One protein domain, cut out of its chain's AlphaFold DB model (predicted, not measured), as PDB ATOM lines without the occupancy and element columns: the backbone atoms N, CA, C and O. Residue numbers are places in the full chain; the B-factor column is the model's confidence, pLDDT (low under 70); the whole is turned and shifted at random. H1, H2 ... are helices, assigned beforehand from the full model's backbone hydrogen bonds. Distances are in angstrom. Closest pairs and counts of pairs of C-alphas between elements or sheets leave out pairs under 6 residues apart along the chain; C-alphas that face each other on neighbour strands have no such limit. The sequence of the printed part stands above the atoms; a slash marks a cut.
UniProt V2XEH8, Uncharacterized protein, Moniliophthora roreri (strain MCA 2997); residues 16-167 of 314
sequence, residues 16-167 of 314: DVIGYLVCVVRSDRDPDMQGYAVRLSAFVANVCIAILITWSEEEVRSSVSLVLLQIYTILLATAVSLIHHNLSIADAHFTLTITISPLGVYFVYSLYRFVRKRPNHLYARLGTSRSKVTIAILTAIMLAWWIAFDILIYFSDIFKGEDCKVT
ATOM      1  N   ASP A  16     144.604 203.534 167.841       73.50
ATOM      2  CA  ASP A  16     144.796 202.335 167.020       73.50
ATOM      3  C   ASP A  16     145.972 201.469 167.505       73.50
ATOM      4  O   ASP A  16     145.849 200.252 167.606       73.50
ATOM      5  N   VAL A  17     147.108 202.085 167.853       76.88
ATOM      6  CA  VAL A  17     148.337 201.365 168.247       76.88
ATOM      7  C   VAL A  17     148.187 200.758 169.636       76.88
ATOM      8  O   VAL A  17     148.539 199.601 169.852       76.88
ATOM      9  N   ILE A  18     147.643 201.531 170.581       75.44
ATOM     10  CA  ILE A  18     147.371 201.026 171.931       75.44
ATOM     11  C   ILE A  18     146.287 199.952 171.884       75.44
ATOM     12  O   ILE A  18     146.431 198.938 172.556       75.44
ATOM     13  N   GLY A  19     145.236 200.142 171.081       77.19
ATOM     14  CA  GLY A  19     144.185 199.145 170.891       77.19
ATOM     15  C   GLY A  19     144.747 197.816 170.396       77.19
ATOM     16  O   GLY A  19     144.492 196.779 171.008       77.19
ATOM     17  N   TYR A  20     145.597 197.853 169.366       83.94
ATOM     18  CA  TYR A  20     146.252 196.655 168.848       83.94
ATOM     19  C   TYR A  20     147.192 196.009 169.877       83.94
ATOM     20  O   TYR A  20     147.119 194.803 170.106       83.94
ATOM     21  N   LEU A  21     148.019 196.802 170.571       80.44
ATOM     22  CA  LEU A  21     148.906 196.299 171.625       80.44
ATOM     23  C   LEU A  21     148.121 195.613 172.753       80.44
ATOM     24  O   LEU A  21     148.497 194.529 173.189       80.44
ATOM     25  N   VAL A  22     147.017 196.216 173.209       78.12
ATOM     26  CA  VAL A  22     146.124 195.626 174.219       78.12
ATOM     27  C   VAL A  22     145.556 194.297 173.722       78.12
ATOM     28  O   VAL A  22     145.511 193.338 174.493       78.12
ATOM     29  N   CYS A  23     145.155 194.232 172.450       83.00
ATOM     30  CA  CYS A  23     144.629 193.023 171.822       83.00
ATOM     31  C   CYS A  23     145.670 191.893 171.835       83.00
ATOM     32  O   CYS A  23     145.416 190.826 172.386       83.00
ATOM     33  N   VAL A  24     146.891 192.170 171.363       83.81
ATOM     34  CA  VAL A  24     148.008 191.206 171.363       83.81
ATOM     35  C   VAL A  24     148.392 190.777 172.783       83.81
ATOM     36  O   VAL A  24     148.700 189.611 173.023       83.81
ATOM     37  N   VAL A  25     148.382 191.687 173.760       78.38
ATOM     38  CA  VAL A  25     148.697 191.338 175.157       78.38
ATOM     39  C   VAL A  25     147.659 190.376 175.734       78.38
ATOM     40  O   VAL A  25     148.042 189.407 176.392       78.38
ATOM     41  N   ARG A  26     146.369 190.640 175.492       78.50
ATOM     42  CA  ARG A  26     145.249 189.834 176.003       78.50
ATOM     43  C   ARG A  26     145.037 188.526 175.244       78.50
ATOM     44  O   ARG A  26     144.344 187.660 175.769       78.50
ATOM     45  N   SER A  27     145.619 188.406 174.056       84.06
ATOM     46  CA  SER A  27     145.538 187.214 173.223       84.06
ATOM     47  C   SER A  27     146.074 185.974 173.937       84.06
ATOM     48  O   SER A  27     147.036 186.046 174.721       84.06
ATOM     49  N   ASP A  28     145.416 184.844 173.677       82.88
ATOM     50  CA  ASP A  28     145.806 183.552 174.232       82.88
ATOM     51  C   ASP A  28     147.205 183.154 173.739       82.88
ATOM     52  O   ASP A  28     147.641 183.554 172.663       82.88
ATOM     53  N   ARG A  29     147.947 182.407 174.557       83.56
ATOM     54  CA  ARG A  29     149.310 181.979 174.221       83.56
ATOM     55  C   ARG A  29     149.484 180.519 174.552       83.56
ATOM     56  O   ARG A  29     149.397 180.135 175.727       83.56
ATOM     57  N   ASP A  30     149.815 179.755 173.524       83.50
ATOM     58  CA  ASP A  30     150.119 178.346 173.667       83.50
ATOM     59  C   ASP A  30     151.555 178.171 174.216       83.50
ATOM     60  O   ASP A  30     152.531 178.569 173.558       83.50
ATOM     61  N   PRO A  31     151.729 177.622 175.437       78.19
ATOM     62  CA  PRO A  31     153.050 177.381 176.009       78.19
ATOM     63  C   PRO A  31     153.863 176.344 175.221       78.19
ATOM     64  O   PRO A  31     155.091 176.423 175.248       78.19
ATOM     65  N   ASP A  32     153.223 175.439 174.480       80.94
ATOM     66  CA  ASP A  32     153.913 174.441 173.657       80.94
ATOM     67  C   ASP A  32     154.481 175.066 172.377       80.94
ATOM     68  O   ASP A  32     155.481 174.595 171.833       80.94
ATOM     69  N   MET A  33     153.888 176.170 171.911       81.56
ATOM     70  CA  MET A  33     154.397 176.935 170.773       81.56
ATOM     71  C   MET A  33     155.429 177.979 171.207       81.56
ATOM     72  O   MET A  33     156.526 178.032 170.653       81.56
ATOM     73  N   GLN A  34     155.097 178.812 172.198       84.69
ATOM     74  CA  GLN A  34     155.905 179.977 172.589       84.69
ATOM     75  C   GLN A  34     156.764 179.748 173.841       84.69
ATOM     76  O   GLN A  34     157.357 180.691 174.381       84.69
ATOM     77  N   GLY A  35     156.836 178.515 174.340       85.06
ATOM     78  CA  GLY A  35     157.579 178.166 175.546       85.06
ATOM     79  C   GLY A  35     159.050 178.577 175.478       85.06
ATOM     80  O   GLY A  35     159.670 178.612 174.411       85.06
ATOM     81  N   TYR A  36     159.640 178.885 176.634       86.12
ATOM     82  CA  TYR A  36     161.036 179.329 176.717       86.12
ATOM     83  C   TYR A  36     162.007 178.344 176.042       86.12
ATOM     84  O   TYR A  36     162.888 178.759 175.286       86.12
ATOM     85  N   ALA A  37     161.799 177.038 176.237       86.88
ATOM     86  CA  ALA A  37     162.599 175.991 175.605       86.88
ATOM     87  C   ALA A  37     162.519 176.018 174.067       86.88
ATOM     88  O   ALA A  37     163.545 175.871 173.399       86.88
ATOM     89  N   VAL A  38     161.338 176.256 173.489       89.19
ATOM     90  CA  VAL A  38     161.151 176.354 172.030       89.19
ATOM     91  C   VAL A  38     161.909 177.560 171.481       89.19
ATOM     92  O   VAL A  38     162.679 177.440 170.529       89.19
ATOM     93  N   ARG A  39     161.772 178.713 172.143       91.12
ATOM     94  CA  ARG A  39     162.437 179.965 171.757       91.12
ATOM     95  C   ARG A  39     163.957 179.836 171.816       91.12
ATOM     96  O   ARG A  39     164.651 180.141 170.843       91.12
ATOM     97  N   LEU A  40     164.479 179.324 172.932       89.88
ATOM     98  CA  LEU A  40     165.913 179.145 173.138       89.88
ATOM     99  C   LEU A  40     166.503 178.089 172.192       89.88
ATOM    100  O   LEU A  40     167.564 178.316 171.609       89.88
ATOM    101  N   SER A  41     165.829 176.952 172.006       90.38
ATOM    102  CA  SER A  41     166.313 175.888 171.116       90.38
ATOM    103  C   SER A  41     166.334 176.335 169.655       90.38
ATOM    104  O   SER A  41     167.343 176.132 168.978       90.38
ATOM    105  N   ALA A  42     165.287 177.021 169.183       91.50
ATOM    106  CA  ALA A  42     165.248 177.595 167.843       91.50
ATOM    107  C   ALA A  42     166.373 178.615 167.633       91.50
ATOM    108  O   ALA A  42     167.019 178.612 166.579       91.50
ATOM    109  N   PHE A  43     166.647 179.440 168.648       91.12
ATOM    110  CA  PHE A  43     167.743 180.399 168.625       91.12
ATOM    111  C   PHE A  43     169.109 179.716 168.497       91.12
ATOM    112  O   PHE A  43     169.857 179.987 167.553       91.12
ATOM    113  N   VAL A  44     169.417 178.792 169.411       88.75
ATOM    114  CA  VAL A  44     170.700 178.076 169.449       88.75
ATOM    115  C   VAL A  44     170.910 177.263 168.172       88.75
ATOM    116  O   VAL A  44     171.976 177.357 167.563       88.75
ATOM    117  N   ALA A  45     169.893 176.531 167.709       90.12
ATOM    118  CA  ALA A  45     169.967 175.756 166.472       90.12
ATOM    119  C   ALA A  45     170.270 176.648 165.259       90.12
ATOM    120  O   ALA A  45     171.166 176.333 164.471       90.12
ATOM    121  N   ASN A  46     169.599 177.801 165.137       91.31
ATOM    122  CA  ASN A  46     169.873 178.752 164.059       91.31
ATOM    123  C   ASN A  46     171.305 179.306 164.135       91.31
ATOM    124  O   ASN A  46     171.957 179.412 163.096       91.31
ATOM    125  N   VAL A  47     171.821 179.634 165.324       85.50
ATOM    126  CA  VAL A  47     173.215 180.096 165.495       85.50
ATOM    127  C   VAL A  47     174.207 179.013 165.059       85.50
ATOM    128  O   VAL A  47     175.129 179.289 164.288       85.50
ATOM    129  N   CYS A  48     174.007 177.770 165.504       86.50
ATOM    130  CA  CYS A  48     174.856 176.639 165.128       86.50
ATOM    131  C   CYS A  48     174.848 176.401 163.611       86.50
ATOM    132  O   CYS A  48     175.908 176.231 163.006       86.50
ATOM    133  N   ILE A  49     173.677 176.448 162.969       88.00
ATOM    134  CA  ILE A  49     173.575 176.283 161.515       88.00
ATOM    135  C   ILE A  49     174.234 177.454 160.774       88.00
ATOM    136  O   ILE A  49     174.899 177.235 159.759       88.00
ATOM    137  N   ALA A  50     174.130 178.685 161.277       85.12
ATOM    138  CA  ALA A  50     174.788 179.834 160.658       85.12
ATOM    139  C   ALA A  50     176.308 179.712 160.686       85.12
ATOM    140  O   ALA A  50     176.973 179.988 159.682       85.12
ATOM    141  N   ILE A  51     176.852 179.234 161.804       80.75
ATOM    142  CA  ILE A  51     178.267 178.895 161.952       80.75
ATOM    143  C   ILE A  51     178.681 177.845 160.908       80.75
ATOM    144  O   ILE A  51     179.673 178.045 160.198       80.75
ATOM    145  N   LEU A  52     177.892 176.776 160.750       83.88
ATOM    146  CA  LEU A  52     178.144 175.721 159.763       83.88
ATOM    147  C   LEU A  52     178.112 176.256 158.324       83.88
ATOM    148  O   LEU A  52     179.063 176.049 157.576       83.88
ATOM    149  N   ILE A  53     177.074 177.001 157.933       83.94
ATOM    150  CA  ILE A  53     176.942 177.544 156.570       83.94
ATOM    151  C   ILE A  53     178.084 178.521 156.244       83.94
ATOM    152  O   ILE A  53     178.617 178.531 155.128       83.94
ATOM    153  N   THR A  54     178.487 179.333 157.223       77.88
ATOM    154  CA  THR A  54     179.507 180.369 157.026       77.88
ATOM    155  C   THR A  54     180.909 179.778 156.905       77.88
ATOM    156  O   THR A  54     181.691 180.225 156.059       77.88
ATOM    157  N   TRP A  55     181.242 178.776 157.725       76.00
ATOM    158  CA  TRP A  55     182.619 178.290 157.862       76.00
ATOM    159  C   TRP A  55     182.876 176.871 157.376       76.00
ATOM    160  O   TRP A  55     184.048 176.519 157.278       76.00
ATOM    161  N   SER A  56     181.856 176.088 157.023       79.12
ATOM    162  CA  SER A  56     182.082 174.788 156.387       79.12
ATOM    163  C   SER A  56     182.860 174.967 155.079       79.12
ATOM    164  O   SER A  56     182.620 175.920 154.329       79.12
ATOM    165  N   GLU A  57     183.825 174.089 154.821       77.88
ATOM    166  CA  GLU A  57     184.519 174.001 153.530       77.88
ATOM    167  C   GLU A  57     183.783 173.071 152.554       77.88
ATOM    168  O   GLU A  57     184.047 173.100 151.354       77.88
ATOM    169  N   GLU A  58     182.810 172.313 153.059       84.81
ATOM    170  CA  GLU A  58     182.034 171.321 152.325       84.81
ATOM    171  C   GLU A  58     180.718 171.891 151.770       84.81
ATOM    172  O   GLU A  58     180.347 173.050 151.993       84.81
ATOM    173  N   GLU A  59     179.993 171.059 151.017       86.62
ATOM    174  CA  GLU A  59     178.668 171.393 150.494       86.62
ATOM    175  C   GLU A  59     177.672 171.622 151.645       86.62
ATOM    176  O   GLU A  59     177.405 170.740 152.458       86.62
ATOM    177  N   VAL A  60     177.058 172.807 151.692       89.81
ATOM    178  CA  VAL A  60     176.155 173.216 152.792       89.81
ATOM    179  C   VAL A  60     174.680 172.919 152.507       89.81
ATOM    180  O   VAL A  60     173.787 173.391 153.212       89.81
ATOM    181  N   ARG A  61     174.396 172.142 151.454       91.31
ATOM    182  CA  ARG A  61     173.035 171.860 150.974       91.31
ATOM    183  C   ARG A  61     172.144 171.262 152.061       91.31
ATOM    184  O   ARG A  61     170.990 171.673 152.175       91.31
ATOM    185  N   SER A  62     172.661 170.310 152.838       90.25
ATOM    186  CA  SER A  62     171.898 169.660 153.911       90.25
ATOM    187  C   SER A  62     171.472 170.676 154.974       90.25
ATOM    188  O   SER A  62     170.286 170.807 155.261       90.25
ATOM    189  N   SER A  63     172.408 171.502 155.449       91.62
ATOM    190  CA  SER A  63     172.137 172.557 156.434       91.62
ATOM    191  C   SER A  63     171.104 173.574 155.945       91.62
ATOM    192  O   SER A  63     170.204 173.942 156.692       91.62
ATOM    193  N   VAL A  64     171.185 173.995 154.678       92.06
ATOM    194  CA  VAL A  64     170.192 174.905 154.079       92.06
ATOM    195  C   VAL A  64     168.820 174.240 153.972       92.06
ATOM    196  O   VAL A  64     167.806 174.869 154.263       92.06
ATOM    197  N   SER A  65     168.785 172.963 153.590       92.75
ATOM    198  CA  SER A  65     167.537 172.205 153.461       92.75
ATOM    199  C   SER A  65     166.852 172.012 154.814       92.75
ATOM    200  O   SER A  65     165.635 172.112 154.876       92.75
ATOM    201  N   LEU A  66     167.617 171.803 155.891       92.88
ATOM    202  CA  LEU A  66     167.086 171.700 157.253       92.88
ATOM    203  C   LEU A  66     166.402 172.995 157.706       92.88
ATOM    204  O   LEU A  66     165.294 172.942 158.229       92.88
ATOM    205  N   VAL A  67     167.024 174.152 157.458       93.69
ATOM    206  CA  VAL A  67     166.434 175.457 157.810       93.69
ATOM    207  C   VAL A  67     165.160 175.710 157.013       93.69
ATOM    208  O   VAL A  67     164.145 176.098 157.583       93.69
ATOM    209  N   LEU A  68     165.187 175.457 155.699       94.81
ATOM    210  CA  LEU A  68     163.995 175.604 154.865       94.81
ATOM    211  C   LEU A  68     162.886 174.655 155.327       94.81
ATOM    212  O   LEU A  68     161.753 175.092 155.474       94.81
ATOM    213  N   LEU A  69     163.205 173.390 155.604       95.38
ATOM    214  CA  LEU A  69     162.234 172.415 156.097       95.38
ATOM    215  C   LEU A  69     161.596 172.873 157.413       95.38
ATOM    216  O   LEU A  69     160.378 172.816 157.537       95.38
ATOM    217  N   GLN A  70     162.390 173.365 158.368       94.50
ATOM    218  CA  GLN A  70     161.872 173.917 159.621       94.50
ATOM    219  C   GLN A  70     160.899 175.075 159.360       94.50
ATOM    220  O   GLN A  70     159.790 175.070 159.891       94.50
ATOM    221  N   ILE A  71     161.290 176.037 158.519       95.44
ATOM    222  CA  ILE A  71     160.454 177.197 158.186       95.44
ATOM    223  C   ILE A  71     159.151 176.747 157.520       95.44
ATOM    224  O   ILE A  71     158.077 177.158 157.945       95.44
ATOM    225  N   TYR A  72     159.221 175.866 156.523       96.81
ATOM    226  CA  TYR A  72     158.040 175.386 155.806       96.81
ATOM    227  C   TYR A  72     157.081 174.596 156.688       96.81
ATOM    228  O   TYR A  72     155.874 174.763 156.548       96.81
ATOM    229  N   THR A  73     157.591 173.770 157.601       95.62
ATOM    230  CA  THR A  73     156.742 173.033 158.545       95.62
ATOM    231  C   THR A  73     155.967 173.990 159.446       95.62
ATOM    232  O   THR A  73     154.766 173.806 159.625       95.62
ATOM    233  N   ILE A  74     156.620 175.043 159.956       94.94
ATOM    234  CA  ILE A  74     155.959 176.063 160.782       94.94
ATOM    235  C   ILE A  74     154.926 176.826 159.951       94.94
ATOM    236  O   ILE A  74     153.768 176.886 160.343       94.94
ATOM    237  N   LEU A  75     155.303 177.341 158.775       95.25
ATOM    238  CA  LEU A  75     154.392 178.093 157.906       95.25
ATOM    239  C   LEU A  75     153.161 177.266 157.501       95.25
ATOM    240  O   LEU A  75     152.044 177.778 157.510       95.25
ATOM    241  N   LEU A  76     153.348 175.984 157.176       95.88
ATOM    242  CA  LEU A  76     152.250 175.090 156.822       95.88
ATOM    243  C   LEU A  76     151.326 174.835 158.017       95.88
ATOM    244  O   LEU A  76     150.111 174.926 157.862       95.88
ATOM    245  N   ALA A  77     151.887 174.557 159.197       94.06
ATOM    246  CA  ALA A  77     151.105 174.382 160.418       94.06
ATOM    247  C   ALA A  77     150.311 175.652 160.757       94.06
ATOM    248  O   ALA A  77     149.112 175.572 161.010       94.06
ATOM    249  N   THR A  78     150.939 176.827 160.658       93.25
ATOM    250  CA  THR A  78     150.287 178.131 160.835       93.25
ATOM    251  C   THR A  78     149.125 178.314 159.859       93.25
ATOM    252  O   THR A  78     148.036 178.693 160.280       93.25
ATOM    253  N   ALA A  79     149.305 178.006 158.570       93.62
ATOM    254  CA  ALA A  79     148.225 178.116 157.588       93.62
ATOM    255  C   ALA A  79     147.059 177.175 157.895       93.62
ATOM    256  O   ALA A  79     145.908 177.600 157.830       93.62
ATOM    257  N   VAL A  80     147.339 175.919 158.252       93.75
ATOM    258  CA  VAL A  80     146.296 174.958 158.638       93.75
ATOM    259  C   VAL A  80     145.531 175.466 159.865       93.75
ATOM    260  O   VAL A  80     144.302 175.494 159.845       93.75
ATOM    261  N   SER A  81     146.230 175.949 160.895       91.81
ATOM    262  CA  SER A  81     145.600 176.502 162.101       91.81
ATOM    263  C   SER A  81     144.770 177.761 161.827       91.81
ATOM    264  O   SER A  81     143.710 177.928 162.432       91.81
ATOM    265  N   LEU A  82     145.206 178.619 160.897       89.56
ATOM    266  CA  LEU A  82     144.441 179.791 160.455       89.56
ATOM    267  C   LEU A  82     143.169 179.407 159.696       89.56
ATOM    268  O   LEU A  82     142.116 179.971 159.968       89.56
ATOM    269  N   ILE A  83     143.240 178.425 158.790       89.75
ATOM    270  CA  ILE A  83     142.064 177.922 158.055       89.75
ATOM    271  C   ILE A  83     141.016 177.359 159.025       89.75
ATOM    272  O   ILE A  83     139.817 177.497 158.796       89.75
ATOM    273  N   HIS A  84     141.462 176.748 160.123       89.94
ATOM    274  CA  HIS A  84     140.586 176.228 161.171       89.94
ATOM    275  C   HIS A  84     140.159 177.271 162.216       89.94
ATOM    276  O   HIS A  84     139.491 176.896 163.180       89.94
ATOM    277  N   HIS A  85     140.521 178.550 162.056       86.56
ATOM    278  CA  HIS A  85     140.202 179.630 163.001       86.56
ATOM    279  C   HIS A  85     140.617 179.333 164.455       86.56
ATOM    280  O   HIS A  85     139.974 179.777 165.405       86.56
ATOM    281  N   ASN A  86     141.693 178.562 164.638       88.75
ATOM    282  CA  ASN A  86     142.153 178.121 165.957       88.75
ATOM    283  C   ASN A  86     143.495 178.749 166.364       88.75
ATOM    284  O   ASN A  86     144.053 178.393 167.398       88.75
ATOM    285  N   LEU A  87     144.021 179.675 165.558       89.94
ATOM    286  CA  LEU A  87     145.249 180.399 165.864       89.94
ATOM    287  C   LEU A  87     144.922 181.745 166.526       89.94
ATOM    288  O   LEU A  87     144.080 182.497 166.026       89.94
ATOM    289  N   SER A  88     145.586 182.036 167.641       90.81
ATOM    290  CA  SER A  88     145.550 183.352 168.287       90.81
ATOM    291  C   SER A  88     146.447 184.347 167.537       90.81
ATOM    292  O   SER A  88     147.380 183.947 166.829       90.81
ATOM    293  N   ILE A  89     146.211 185.652 167.690       89.69
ATOM    294  CA  ILE A  89     147.068 186.665 167.063       89.69
ATOM    295  C   ILE A  89     148.482 186.655 167.655       89.69
ATOM    296  O   ILE A  89     149.455 186.860 166.926       89.69
ATOM    297  N   ALA A  90     148.626 186.366 168.954       87.81
ATOM    298  CA  ALA A  90     149.934 186.254 169.588       87.81
ATOM    299  C   ALA A  90     150.730 185.055 169.050       87.81
ATOM    300  O   ALA A  90     151.923 185.199 168.774       87.81
ATOM    301  N   ASP A  91     150.095 183.891 168.872       90.62
ATOM    302  CA  ASP A  91     150.743 182.712 168.280       90.62
ATOM    303  C   ASP A  91     151.103 182.964 166.814       90.62
ATOM    304  O   ASP A  91     152.183 182.579 166.364       90.62
ATOM    305  N   ALA A  92     150.262 183.688 166.072       92.06
ATOM    306  CA  ALA A  92     150.553 184.061 164.693       92.06
ATOM    307  C   ALA A  92     151.799 184.953 164.578       92.06
ATOM    308  O   ALA A  92     152.718 184.611 163.826       92.06
ATOM    309  N   HIS A  93     151.885 186.020 165.382       91.38
ATOM    310  CA  HIS A  93     153.088 186.859 165.499       91.38
ATOM    311  C   HIS A  93     154.326 186.039 165.834       91.38
ATOM    312  O   HIS A  93     155.375 186.194 165.209       91.38
ATOM    313  N   PHE A  94     154.205 185.122 166.793       91.75
ATOM    314  CA  PHE A  94     155.311 184.264 167.179       91.75
ATOM    315  C   PHE A  94     155.778 183.361 166.030       91.75
ATOM    316  O   PHE A  94     156.978 183.299 165.749       91.75
ATOM    317  N   THR A  95     154.851 182.694 165.331       93.94
ATOM    318  CA  THR A  95     155.198 181.822 164.196       93.94
ATOM    319  C   THR A  95     155.843 182.584 163.039       93.94
ATOM    320  O   THR A  95     156.753 182.066 162.383       93.94
ATOM    321  N   LEU A  96     155.453 183.840 162.811       94.38
ATOM    322  CA  LEU A  96     156.119 184.681 161.824       94.38
ATOM    323  C   LEU A  96     157.530 185.068 162.305       94.38
ATOM    324  O   LEU A  96     158.510 184.807 161.608       94.38
ATOM    325  N   THR A  97     157.669 185.568 163.533       93.31
ATOM    326  CA  THR A  97     158.957 185.990 164.112       93.31
ATOM    327  C   THR A  97     159.989 184.861 164.180       93.31
ATOM    328  O   THR A  97     161.163 185.068 163.860       93.31
ATOM    329  N   ILE A  98     159.586 183.642 164.551       93.62
ATOM    330  CA  ILE A  98     160.505 182.494 164.615       93.62
ATOM    331  C   ILE A  98     160.975 182.042 163.224       93.62
ATOM    332  O   ILE A  98     162.088 181.529 163.091       93.62
ATOM    333  N   THR A  99     160.166 182.249 162.176       94.69
ATOM    334  CA  THR A  99     160.556 181.894 160.802       94.69
ATOM    335  C   THR A  99     161.406 182.967 160.132       94.69
ATOM    336  O   THR A  99     162.312 182.610 159.375       94.69
ATOM    337  N   ILE A 100     161.206 184.253 160.449       93.25
ATOM    338  CA  ILE A 100     162.051 185.372 159.996       93.25
ATOM    339  C   ILE A 100     163.358 185.401 160.811       93.25
ATOM    340  O   ILE A 100     163.682 186.344 161.531       93.25
ATOM    341  N   SER A 101     164.142 184.329 160.703       91.94
ATOM    342  CA  SER A 101     165.449 184.232 161.346       91.94
ATOM    343  C   SER A 101     166.533 184.946 160.526       91.94
ATOM    344  O   SER A 101     166.399 185.102 159.303       91.94
ATOM    345  N   PRO A 102     167.674 185.323 161.137       90.38
ATOM    346  CA  PRO A 102     168.805 185.902 160.412       90.38
ATOM    347  C   PRO A 102     169.284 185.043 159.230       90.38
ATOM    348  O   PRO A 102     169.709 185.576 158.204       90.38
ATOM    349  N   LEU A 103     169.179 183.713 159.338       89.75
ATOM    350  CA  LEU A 103     169.471 182.791 158.240       89.75
ATOM    351  C   LEU A 103     168.439 182.865 157.116       89.75
ATOM    352  O   LEU A 103     168.827 182.905 155.949       89.75
ATOM    353  N   GLY A 104     167.149 182.926 157.449       91.56
ATOM    354  CA  GLY A 104     166.093 183.120 156.458       91.56
ATOM    355  C   GLY A 104     166.288 184.425 155.678       91.56
ATOM    356  O   GLY A 104     166.284 184.426 154.445       91.56
ATOM    357  N   VAL A 105     166.579 185.526 156.377       90.88
ATOM    358  CA  VAL A 105     166.902 186.821 155.752       90.88
ATOM    359  C   VAL A 105     168.160 186.715 154.881       90.88
ATOM    360  O   VAL A 105     168.192 187.223 153.757       90.88
ATOM    361  N   TYR A 106     169.189 185.998 155.343       88.44
ATOM    362  CA  TYR A 106     170.390 185.734 154.551       88.44
ATOM    363  C   TYR A 106     170.095 184.929 153.273       88.44
ATOM    364  O   TYR A 106     170.709 185.192 152.231       88.44
ATOM    365  N   PHE A 107     169.150 183.988 153.305       92.44
ATOM    366  CA  PHE A 107     168.711 183.262 152.112       92.44
ATOM    367  C   PHE A 107     168.016 184.194 151.123       92.44
ATOM    368  O   PHE A 107     168.372 184.175 149.944       92.44
ATOM    369  N   VAL A 108     167.117 185.071 151.580       93.00
ATOM    370  CA  VAL A 108     166.455 186.075 150.725       93.00
ATOM    371  C   VAL A 108     167.477 187.028 150.096       93.00
ATOM    372  O   VAL A 108     167.474 187.247 148.881       93.00
ATOM    373  N   TYR A 109     168.427 187.532 150.886       89.19
ATOM    374  CA  TYR A 109     169.539 188.340 150.379       89.19
ATOM    375  C   TYR A 109     170.368 187.586 149.327       89.19
ATOM    376  O   TYR A 109     170.762 188.131 148.287       89.19
ATOM    377  N   SER A 110     170.625 186.306 149.584       88.19
ATOM    378  CA  SER A 110     171.364 185.429 148.687       88.19
ATOM    379  C   SER A 110     170.613 185.181 147.376       88.19
ATOM    380  O   SER A 110     171.220 185.247 146.303       88.19
ATOM    381  N   LEU A 111     169.300 184.962 147.439       93.31
ATOM    382  CA  LEU A 111     168.422 184.851 146.278       93.31
ATOM    383  C   LEU A 111     168.497 186.119 145.421       93.31
ATOM    384  O   LEU A 111     168.747 186.035 144.221       93.31
ATOM    385  N   TYR A 112     168.377 187.297 146.034       90.94
ATOM    386  CA  TYR A 112     168.493 188.571 145.326       90.94
ATOM    387  C   TYR A 112     169.832 188.706 144.578       90.94
ATOM    388  O   TYR A 112     169.865 189.073 143.398       90.94
ATOM    389  N   ARG A 113     170.953 188.351 145.225       86.31
ATOM    390  CA  ARG A 113     172.270 188.336 144.565       86.31
ATOM    391  C   ARG A 113     172.353 187.321 143.427       86.31
ATOM    392  O   ARG A 113     172.956 187.630 142.400       86.31
ATOM    393  N   PHE A 114     171.760 186.141 143.607       88.69
ATOM    394  CA  PHE A 114     171.726 185.085 142.598       88.69
ATOM    395  C   PHE A 114     170.951 185.527 141.350       88.69
ATOM    396  O   PHE A 114     171.485 185.440 140.245       88.69
ATOM    397  N   VAL A 115     169.760 186.112 141.522       92.25
ATOM    398  CA  VAL A 115     168.946 186.671 140.425       92.25
ATOM    399  C   VAL A 115     169.705 187.768 139.675       92.25
ATOM    400  O   VAL A 115     169.687 187.816 138.447       92.25
ATOM    401  N   ARG A 116     170.461 188.610 140.393       91.62
ATOM    402  CA  ARG A 116     171.320 189.648 139.794       91.62
ATOM    403  C   ARG A 116     172.650 189.136 139.232       91.62
ATOM    404  O   ARG A 116     173.486 189.955 138.854       91.62
ATOM    405  N   LYS A 117     172.877 187.818 139.196       88.88
ATOM    406  CA  LYS A 117     174.122 187.185 138.721       88.88
ATOM    407  C   LYS A 117     175.383 187.745 139.404       88.88
ATOM    408  O   LYS A 117     176.446 187.843 138.796       88.88
ATOM    409  N   ARG A 118     175.269 188.153 140.671       80.31
ATOM    410  CA  ARG A 118     176.387 188.659 141.483       80.31
ATOM    411  C   ARG A 118     177.063 187.506 142.231       80.31
ATOM    412  O   ARG A 118     176.402 186.510 142.529       80.31
ATOM    413  N   PRO A 119     178.355 187.636 142.588       79.44
ATOM    414  CA  PRO A 119     179.037 186.620 143.379       79.44
ATOM    415  C   PRO A 119     178.308 186.407 144.711       79.44
ATOM    416  O   PRO A 119     177.985 187.361 145.434       79.44
ATOM    417  N   ASN A 120     178.042 185.137 145.011       81.69
ATOM    418  CA  ASN A 120     177.308 184.710 146.187       81.69
ATOM    419  C   ASN A 120     177.975 183.482 146.818       81.69
ATOM    420  O   ASN A 120     178.071 182.425 146.195       81.69
ATOM    421  N   HIS A 121     178.392 183.641 148.073       81.00
ATOM    422  CA  HIS A 121     179.050 182.606 148.868       81.00
ATOM    423  C   HIS A 121     178.166 181.378 149.109       81.00
ATOM    424  O   HIS A 121     178.635 180.255 148.952       81.00
ATOM    425  N   LEU A 122     176.879 181.578 149.416       84.81
ATOM    426  CA  LEU A 122     175.935 180.490 149.670       84.81
ATOM    427  C   LEU A 122     175.754 179.633 148.415       84.81
ATOM    428  O   LEU A 122     176.018 178.437 148.430       84.81
ATOM    429  N   TYR A 123     175.379 180.258 147.296       86.81
ATOM    430  CA  TYR A 123     175.092 179.555 146.039       86.81
ATOM    431  C   TYR A 123     176.328 178.930 145.385       86.81
ATOM    432  O   TYR A 123     176.194 177.987 144.602       86.81
ATOM    433  N   ALA A 124     177.532 179.409 145.706       85.25
ATOM    434  CA  ALA A 124     178.767 178.736 145.319       85.25
ATOM    435  C   ALA A 124     178.913 177.362 146.001       85.25
ATOM    436  O   ALA A 124     179.467 176.447 145.402       85.25
ATOM    437  N   ARG A 125     178.356 177.201 147.209       85.56
ATOM    438  CA  ARG A 125     178.499 176.020 148.079       85.56
ATOM    439  C   ARG A 125     177.287 175.085 148.099       85.56
ATOM    440  O   ARG A 125     177.259 174.137 148.874       85.56
ATOM    441  N   LEU A 126     176.288 175.334 147.251       86.38
ATOM    442  CA  LEU A 126     175.091 174.488 147.103       86.38
ATOM    443  C   LEU A 126     175.288 173.298 146.143       86.38
ATOM    444  O   LEU A 126     174.319 172.620 145.800       86.38
ATOM    445  N   GLY A 127     176.514 173.089 145.652       84.88
ATOM    446  CA  GLY A 127     176.843 172.000 144.736       84.88
ATOM    447  C   GLY A 127     176.198 172.179 143.358       84.88
ATOM    448  O   GLY A 127     176.514 173.121 142.621       84.88
ATOM    449  N   THR A 128     175.306 171.255 142.995       88.38
ATOM    450  CA  THR A 128     174.739 171.130 141.640       88.38
ATOM    451  C   THR A 128     173.849 172.310 141.216       88.38
ATOM    452  O   THR A 128     173.219 172.977 142.037       88.38
ATOM    453  N   SER A 129     173.732 172.542 139.900       87.81
ATOM    454  CA  SER A 129     172.842 173.577 139.337       87.81
ATOM    455  C   SER A 129     171.370 173.365 139.730       87.81
ATOM    456  O   SER A 129     170.670 174.313 140.085       87.81
ATOM    457  N   ARG A 130     170.912 172.106 139.772       90.50
ATOM    458  CA  ARG A 130     169.538 171.753 140.165       90.50
ATOM    459  C   ARG A 130     169.234 172.140 141.613       90.50
ATOM    460  O   ARG A 130     168.175 172.708 141.881       90.50
ATOM    461  N   SER A 131     170.170 171.887 142.531       88.94
ATOM    462  CA  SER A 131     170.046 172.284 143.940       88.94
ATOM    463  C   SER A 131     169.915 173.799 144.087       88.94
ATOM    464  O   SER A 131     169.055 174.270 144.827       88.94
ATOM    465  N   LYS A 132     170.717 174.566 143.335       92.62
ATOM    466  CA  LYS A 132     170.672 176.038 143.340       92.62
ATOM    467  C   LYS A 132     169.301 176.561 142.920       92.62
ATOM    468  O   LYS A 132     168.742 177.403 143.611       92.62
ATOM    469  N   VAL A 133     168.750 176.039 141.823       92.94
ATOM    470  CA  VAL A 133     167.421 176.445 141.335       92.94
ATOM    471  C   VAL A 133     166.330 176.075 142.339       92.94
ATOM    472  O   VAL A 133     165.481 176.903 142.647       92.94
ATOM    473  N   THR A 134     166.386 174.867 142.902       93.88
ATOM    474  CA  THR A 134     165.398 174.404 143.891       93.88
ATOM    475  C   THR A 134     165.388 175.307 145.124       93.88
ATOM    476  O   THR A 134     164.337 175.786 145.534       93.88
ATOM    477  N   ILE A 135     166.565 175.610 145.678       94.44
ATOM    478  CA  ILE A 135     166.697 176.493 146.845       94.44
ATOM    479  C   ILE A 135     166.269 177.925 146.507       94.44
ATOM    480  O   ILE A 135     165.647 178.576 147.343       94.44
ATOM    481  N   ALA A 136     166.526 178.405 145.286       94.94
ATOM    482  CA  ALA A 136     166.056 179.717 144.846       94.94
ATOM    483  C   ALA A 136     164.527 179.809 144.833       94.94
ATOM    484  O   ALA A 136     163.972 180.760 145.379       94.94
ATOM    485  N   ILE A 137     163.854 178.802 144.267       96.38
ATOM    486  CA  ILE A 137     162.389 178.724 144.227       96.38
ATOM    487  C   ILE A 137     161.824 178.642 145.648       96.38
ATOM    488  O   ILE A 137     160.956 179.433 146.005       96.38
ATOM    489  N   LEU A 138     162.359 177.748 146.483       96.81
ATOM    490  CA  LEU A 138     161.921 177.606 147.872       96.81
ATOM    491  C   LEU A 138     162.154 178.886 148.686       96.81
ATOM    492  O   LEU A 138     161.325 179.253 149.506       96.81
ATOM    493  N   THR A 139     163.241 179.613 148.453       96.31
ATOM    494  CA  THR A 139     163.468 180.892 149.144       96.31
ATOM    495  C   THR A 139     162.484 181.966 148.664       96.31
ATOM    496  O   THR A 139     162.017 182.771 149.465       96.31
ATOM    497  N   ALA A 140     162.142 181.984 147.371       96.94
ATOM    498  CA  ALA A 140     161.183 182.940 146.817       96.94
ATOM    499  C   ALA A 140     159.763 182.694 147.349       96.94
ATOM    500  O   ALA A 140     159.084 183.639 147.745       96.94
ATOM    501  N   ILE A 141     159.341 181.428 147.407       96.94
ATOM    502  CA  ILE A 141     158.050 181.036 147.980       96.94
ATOM    503  C   ILE A 141     158.010 181.391 149.471       96.94
ATOM    504  O   ILE A 141     157.040 181.991 149.913       96.94
ATOM    505  N   MET A 142     159.075 181.114 150.230       96.44
ATOM    506  CA  MET A 142     159.171 181.492 151.647       96.44
ATOM    507  C   MET A 142     158.949 182.999 151.854       96.44
ATOM    508  O   MET A 142     158.166 183.386 152.715       96.44
ATOM    509  N   LEU A 143     159.578 183.849 151.033       96.62
ATOM    510  CA  LEU A 143     159.367 185.300 151.091       96.62
ATOM    511  C   LEU A 143     157.908 185.685 150.803       96.62
ATOM    512  O   LEU A 143     157.360 186.548 151.484       96.62
ATOM    513  N   ALA A 144     157.274 185.050 149.814       96.69
ATOM    514  CA  ALA A 144     155.865 185.293 149.506       96.69
ATOM    515  C   ALA A 144     154.950 184.905 150.680       96.69
ATOM    516  O   ALA A 144     154.025 185.645 151.002       96.69
ATOM    517  N   TRP A 145     155.243 183.786 151.346       96.06
ATOM    518  CA  TRP A 145     154.525 183.345 152.542       96.06
ATOM    519  C   TRP A 145     154.689 184.310 153.717       96.06
ATOM    520  O   TRP A 145     153.704 184.609 154.383       96.06
ATOM    521  N   TRP A 146     155.891 184.844 153.951       96.50
ATOM    522  CA  TRP A 146     156.102 185.863 154.986       96.50
ATOM    523  C   TRP A 146     155.266 187.112 154.739       96.50
ATOM    524  O   TRP A 146     154.584 187.567 155.649       96.50
ATOM    525  N   ILE A 147     155.268 187.629 153.508       95.12
ATOM    526  CA  ILE A 147     154.465 188.804 153.145       95.12
ATOM    527  C   ILE A 147     152.970 188.507 153.319       95.12
ATOM    528  O   ILE A 147     152.237 189.334 153.851       95.12
ATOM    529  N   ALA A 148     152.515 187.327 152.891       94.81
ATOM    530  CA  ALA A 148     151.117 186.935 153.027       94.81
ATOM    531  C   ALA A 148     150.687 186.846 154.498       94.81
ATOM    532  O   ALA A 148     149.658 187.412 154.857       94.81
ATOM    533  N   PHE A 149     151.471 186.186 155.356       94.38
ATOM    534  CA  PHE A 149     151.146 186.090 156.778       94.38
ATOM    535  C   PHE A 149     151.230 187.425 157.502       94.38
ATOM    536  O   PHE A 149     150.358 187.691 158.317       94.38
ATOM    537  N   ASP A 150     152.210 188.269 157.184       92.25
ATOM    538  CA  ASP A 150     152.302 189.618 157.747       92.25
ATOM    539  C   ASP A 150     151.016 190.408 157.458       92.25
ATOM    540  O   ASP A 150     150.352 190.895 158.370       92.25
ATOM    541  N   ILE A 151     150.565 190.414 156.199       91.38
ATOM    542  CA  ILE A 151     149.306 191.065 155.808       91.38
ATOM    543  C   ILE A 151     148.108 190.456 156.551       91.38
ATOM    544  O   ILE A 151     147.251 191.194 157.040       91.38
ATOM    545  N   LEU A 152     148.028 189.127 156.653       91.56
ATOM    546  CA  LEU A 152     146.930 188.465 157.362       91.56
ATOM    547  C   LEU A 152     146.911 188.842 158.850       91.56
ATOM    548  O   LEU A 152     145.852 189.187 159.366       91.56
ATOM    549  N   ILE A 153     148.060 188.846 159.525       90.75
ATOM    550  CA  ILE A 153     148.176 189.161 160.957       90.75
ATOM    551  C   ILE A 153     147.645 190.554 161.298       90.75
ATOM    552  O   ILE A 153     147.015 190.729 162.340       90.75
ATOM    553  N   TYR A 154     147.859 191.540 160.431       88.31
ATOM    554  CA  TYR A 154     147.448 192.914 160.718       88.31
ATOM    555  C   TYR A 154     146.066 193.290 160.173       88.31
ATOM    556  O   TYR A 154     145.403 194.158 160.743       88.31
ATOM    557  N   PHE A 155     145.619 192.663 159.078       87.81
ATOM    558  CA  PHE A 155     144.447 193.135 158.330       87.81
ATOM    559  C   PHE A 155     143.291 192.131 158.216       87.81
ATOM    560  O   PHE A 155     142.257 192.486 157.649       87.81
ATOM    561  N   SER A 156     143.423 190.905 158.733       85.25
ATOM    562  CA  SER A 156     142.363 189.884 158.656       85.25
ATOM    563  C   SER A 156     141.632 189.651 159.986       85.25
ATOM    564  O   SER A 156     142.133 189.983 161.055       85.25
ATOM    565  N   ASP A 157     140.433 189.070 159.906       81.81
ATOM    566  CA  ASP A 157     139.535 188.695 161.014       81.81
ATOM    567  C   ASP A 157     139.441 187.175 161.224       81.81
ATOM    568  O   ASP A 157     138.461 186.651 161.749       81.81
ATOM    569  N   ILE A 158     140.470 186.441 160.809       81.50
ATOM    570  CA  ILE A 158     140.472 184.972 160.828       81.50
ATOM    571  C   ILE A 158     140.973 184.374 162.153       81.50
ATOM    572  O   ILE A 158     141.028 183.150 162.277       81.50
ATOM    573  N   PHE A 159     141.348 185.207 163.126       85.38
ATOM    574  CA  PHE A 159     141.903 184.783 164.415       85.38
ATOM    575  C   PHE A 159     140.816 184.320 165.388       85.38
ATOM    576  O   PHE A 159     139.648 184.689 165.264       85.38
ATOM    577  N   LYS A 160     141.206 183.483 166.356       80.44
ATOM    578  CA  LYS A 160     140.323 182.759 167.289       80.44
ATOM    579  C   LYS A 160     139.463 183.688 168.165       80.44
ATOM    580  O   LYS A 160     139.768 183.922 169.328       80.44
ATOM    581  N   GLY A 161     138.360 184.193 167.611       72.19
ATOM    582  CA  GLY A 161     137.440 185.107 168.300       72.19
ATOM    583  C   GLY A 161     138.042 186.479 168.628       72.19
ATOM    584  O   GLY A 161     137.514 187.180 169.488       72.19
ATOM    585  N   GLU A 162     139.139 186.854 167.967       80.44
ATOM    586  CA  GLU A 162     139.893 188.085 168.216       80.44
ATOM    587  C   GLU A 162     139.725 189.055 167.038       80.44
ATOM    588  O   GLU A 162     140.126 188.748 165.915       80.44
ATOM    589  N   ASP A 163     139.162 190.242 167.288       78.38
ATOM    590  CA  ASP A 163     139.044 191.313 166.287       78.38
ATOM    591  C   ASP A 163     140.102 192.396 166.545       78.38
ATOM    592  O   ASP A 163     139.838 193.451 167.124       78.38
ATOM    593  N   CYS A 164     141.343 192.095 166.163       77.81
ATOM    594  CA  CYS A 164     142.493 192.980 166.352       77.81
ATOM    595  C   CYS A 164     142.851 193.728 165.058       77.81
ATOM    596  O   CYS A 164     143.987 193.664 164.594       77.81
ATOM    597  N   LYS A 165     141.906 194.434 164.434       76.12
ATOM    598  CA  LYS A 165     142.199 195.177 163.196       76.12
ATOM    599  C   LYS A 165     142.983 196.450 163.479       76.12
ATOM    600  O   LYS A 165     142.675 197.199 164.406       76.12
ATOM    601  N   VAL A 166     143.963 196.729 162.626       83.38
ATOM    602  CA  VAL A 166     144.722 197.978 162.667       83.38
ATOM    603  C   VAL A 166     144.657 198.688 161.316       83.38
ATOM    604  O   VAL A 166     144.625 198.067 160.253       83.38
ATOM    605  N   THR A 167     144.623 200.019 161.334       85.81
ATOM    606  CA  THR A 167     144.782 200.814 160.110       85.81
ATOM    607  C   THR A 167     146.218 200.703 159.592       85.81
ATOM    608  O   THR A 167     147.139 200.426 160.354       85.81
TER     609      THR A 167
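AT A GLANCE: This is residues 16 to 167 of the 314 residues of an uncharacterized protein of Moniliophthora roreri (strain MCA 2997) (UniProt V2XEH8). Three helices, H4, H5 and H8, make an up-and-down bundle, with the long H3 folded against H4 on one side as the other leg of a hairpin that splays open away from its turn. H6 crosses H8 at a steep angle toward one end of the body, with the short H7 beside it, while H1 and the tail, residues 156 to 167, lie at the other end. The printed part has 152 residues with eight named helices, H1 to H8 in order, and no named strand: the class is all helix. It is compact, with a radius of gyration of the C-alphas of 17.3 A, and only just elongated, spanning 49 by 32 by 27 A.

HOW THE PARTS SIT: H1, residues 16 to 26, and H5, residues 89 to 99, touch only at their ends, and only just, with 3 pairs of C-alphas within 8 A; the closest are those of Val 24 and Ala 90, 5.6 A apart. H2, residues 31 to 34, only just touches H5, also with 3 such pairs, the closest being Gln 34 and Phe 94, 6.9 A. H3, residues 36 to 55, and H4, residues 61 to 83, form a helical hairpin at a shallow tilt of 33 degrees, only just short of steep. They touch through residues 46 to 53 and 63 to 67 alone, and the closest C-alphas are those of Ile 49 and Ser 63, 6.5 A. H4 and H5 form another helical hairpin, at a shallow tilt of 13 degrees, with Ile 71 and Thr 99 closest at 5.4 A between C-alphas. H6, residues 102 to 115, meets H5 only through their link. H7, residues 121 to 124, only just touches H6, with 3 pairs of C-alphas within 8 A, Ser 110 and Leu 122 closest at 6.8 A. H8, residues 129 to 155, touches H6 at a steep tilt of 58 degrees, opposite ways; the C-alphas of Leu 111 and Ala 136 are closest, 5.8 A. H8 touches H4 at a shallow tilt of 31 degrees, the same way, the closest C-alphas being those of Tyr 72 and Met 142, 7.5 A. H3 and H8 are apart. In H1, H3, H4, H5, H6 and H8 every O i to N i+4 pair is within hydrogen-bond range; H2 and H7 are too short for such a pair.

IN THESE COORDINATES: H1 begins with C-alpha 16 at (144.796, 202.335, 167.020). H3 is 28.7 A long from first to last C-alpha, H4 32.3 A and H6 20.0 A. H8, the longest helix, measures 39.4 A and ends with C-alpha 155 at (144.447, 193.135, 158.330).

THE WHOLE: The two C-alphas farthest apart, those of Gly 19 and Thr 128, are 50.7 A from each other. The printed part has no cut, and its links between helices are tight. Mean pLDDT of the printed part is 88.3, and no printed residue is under 70.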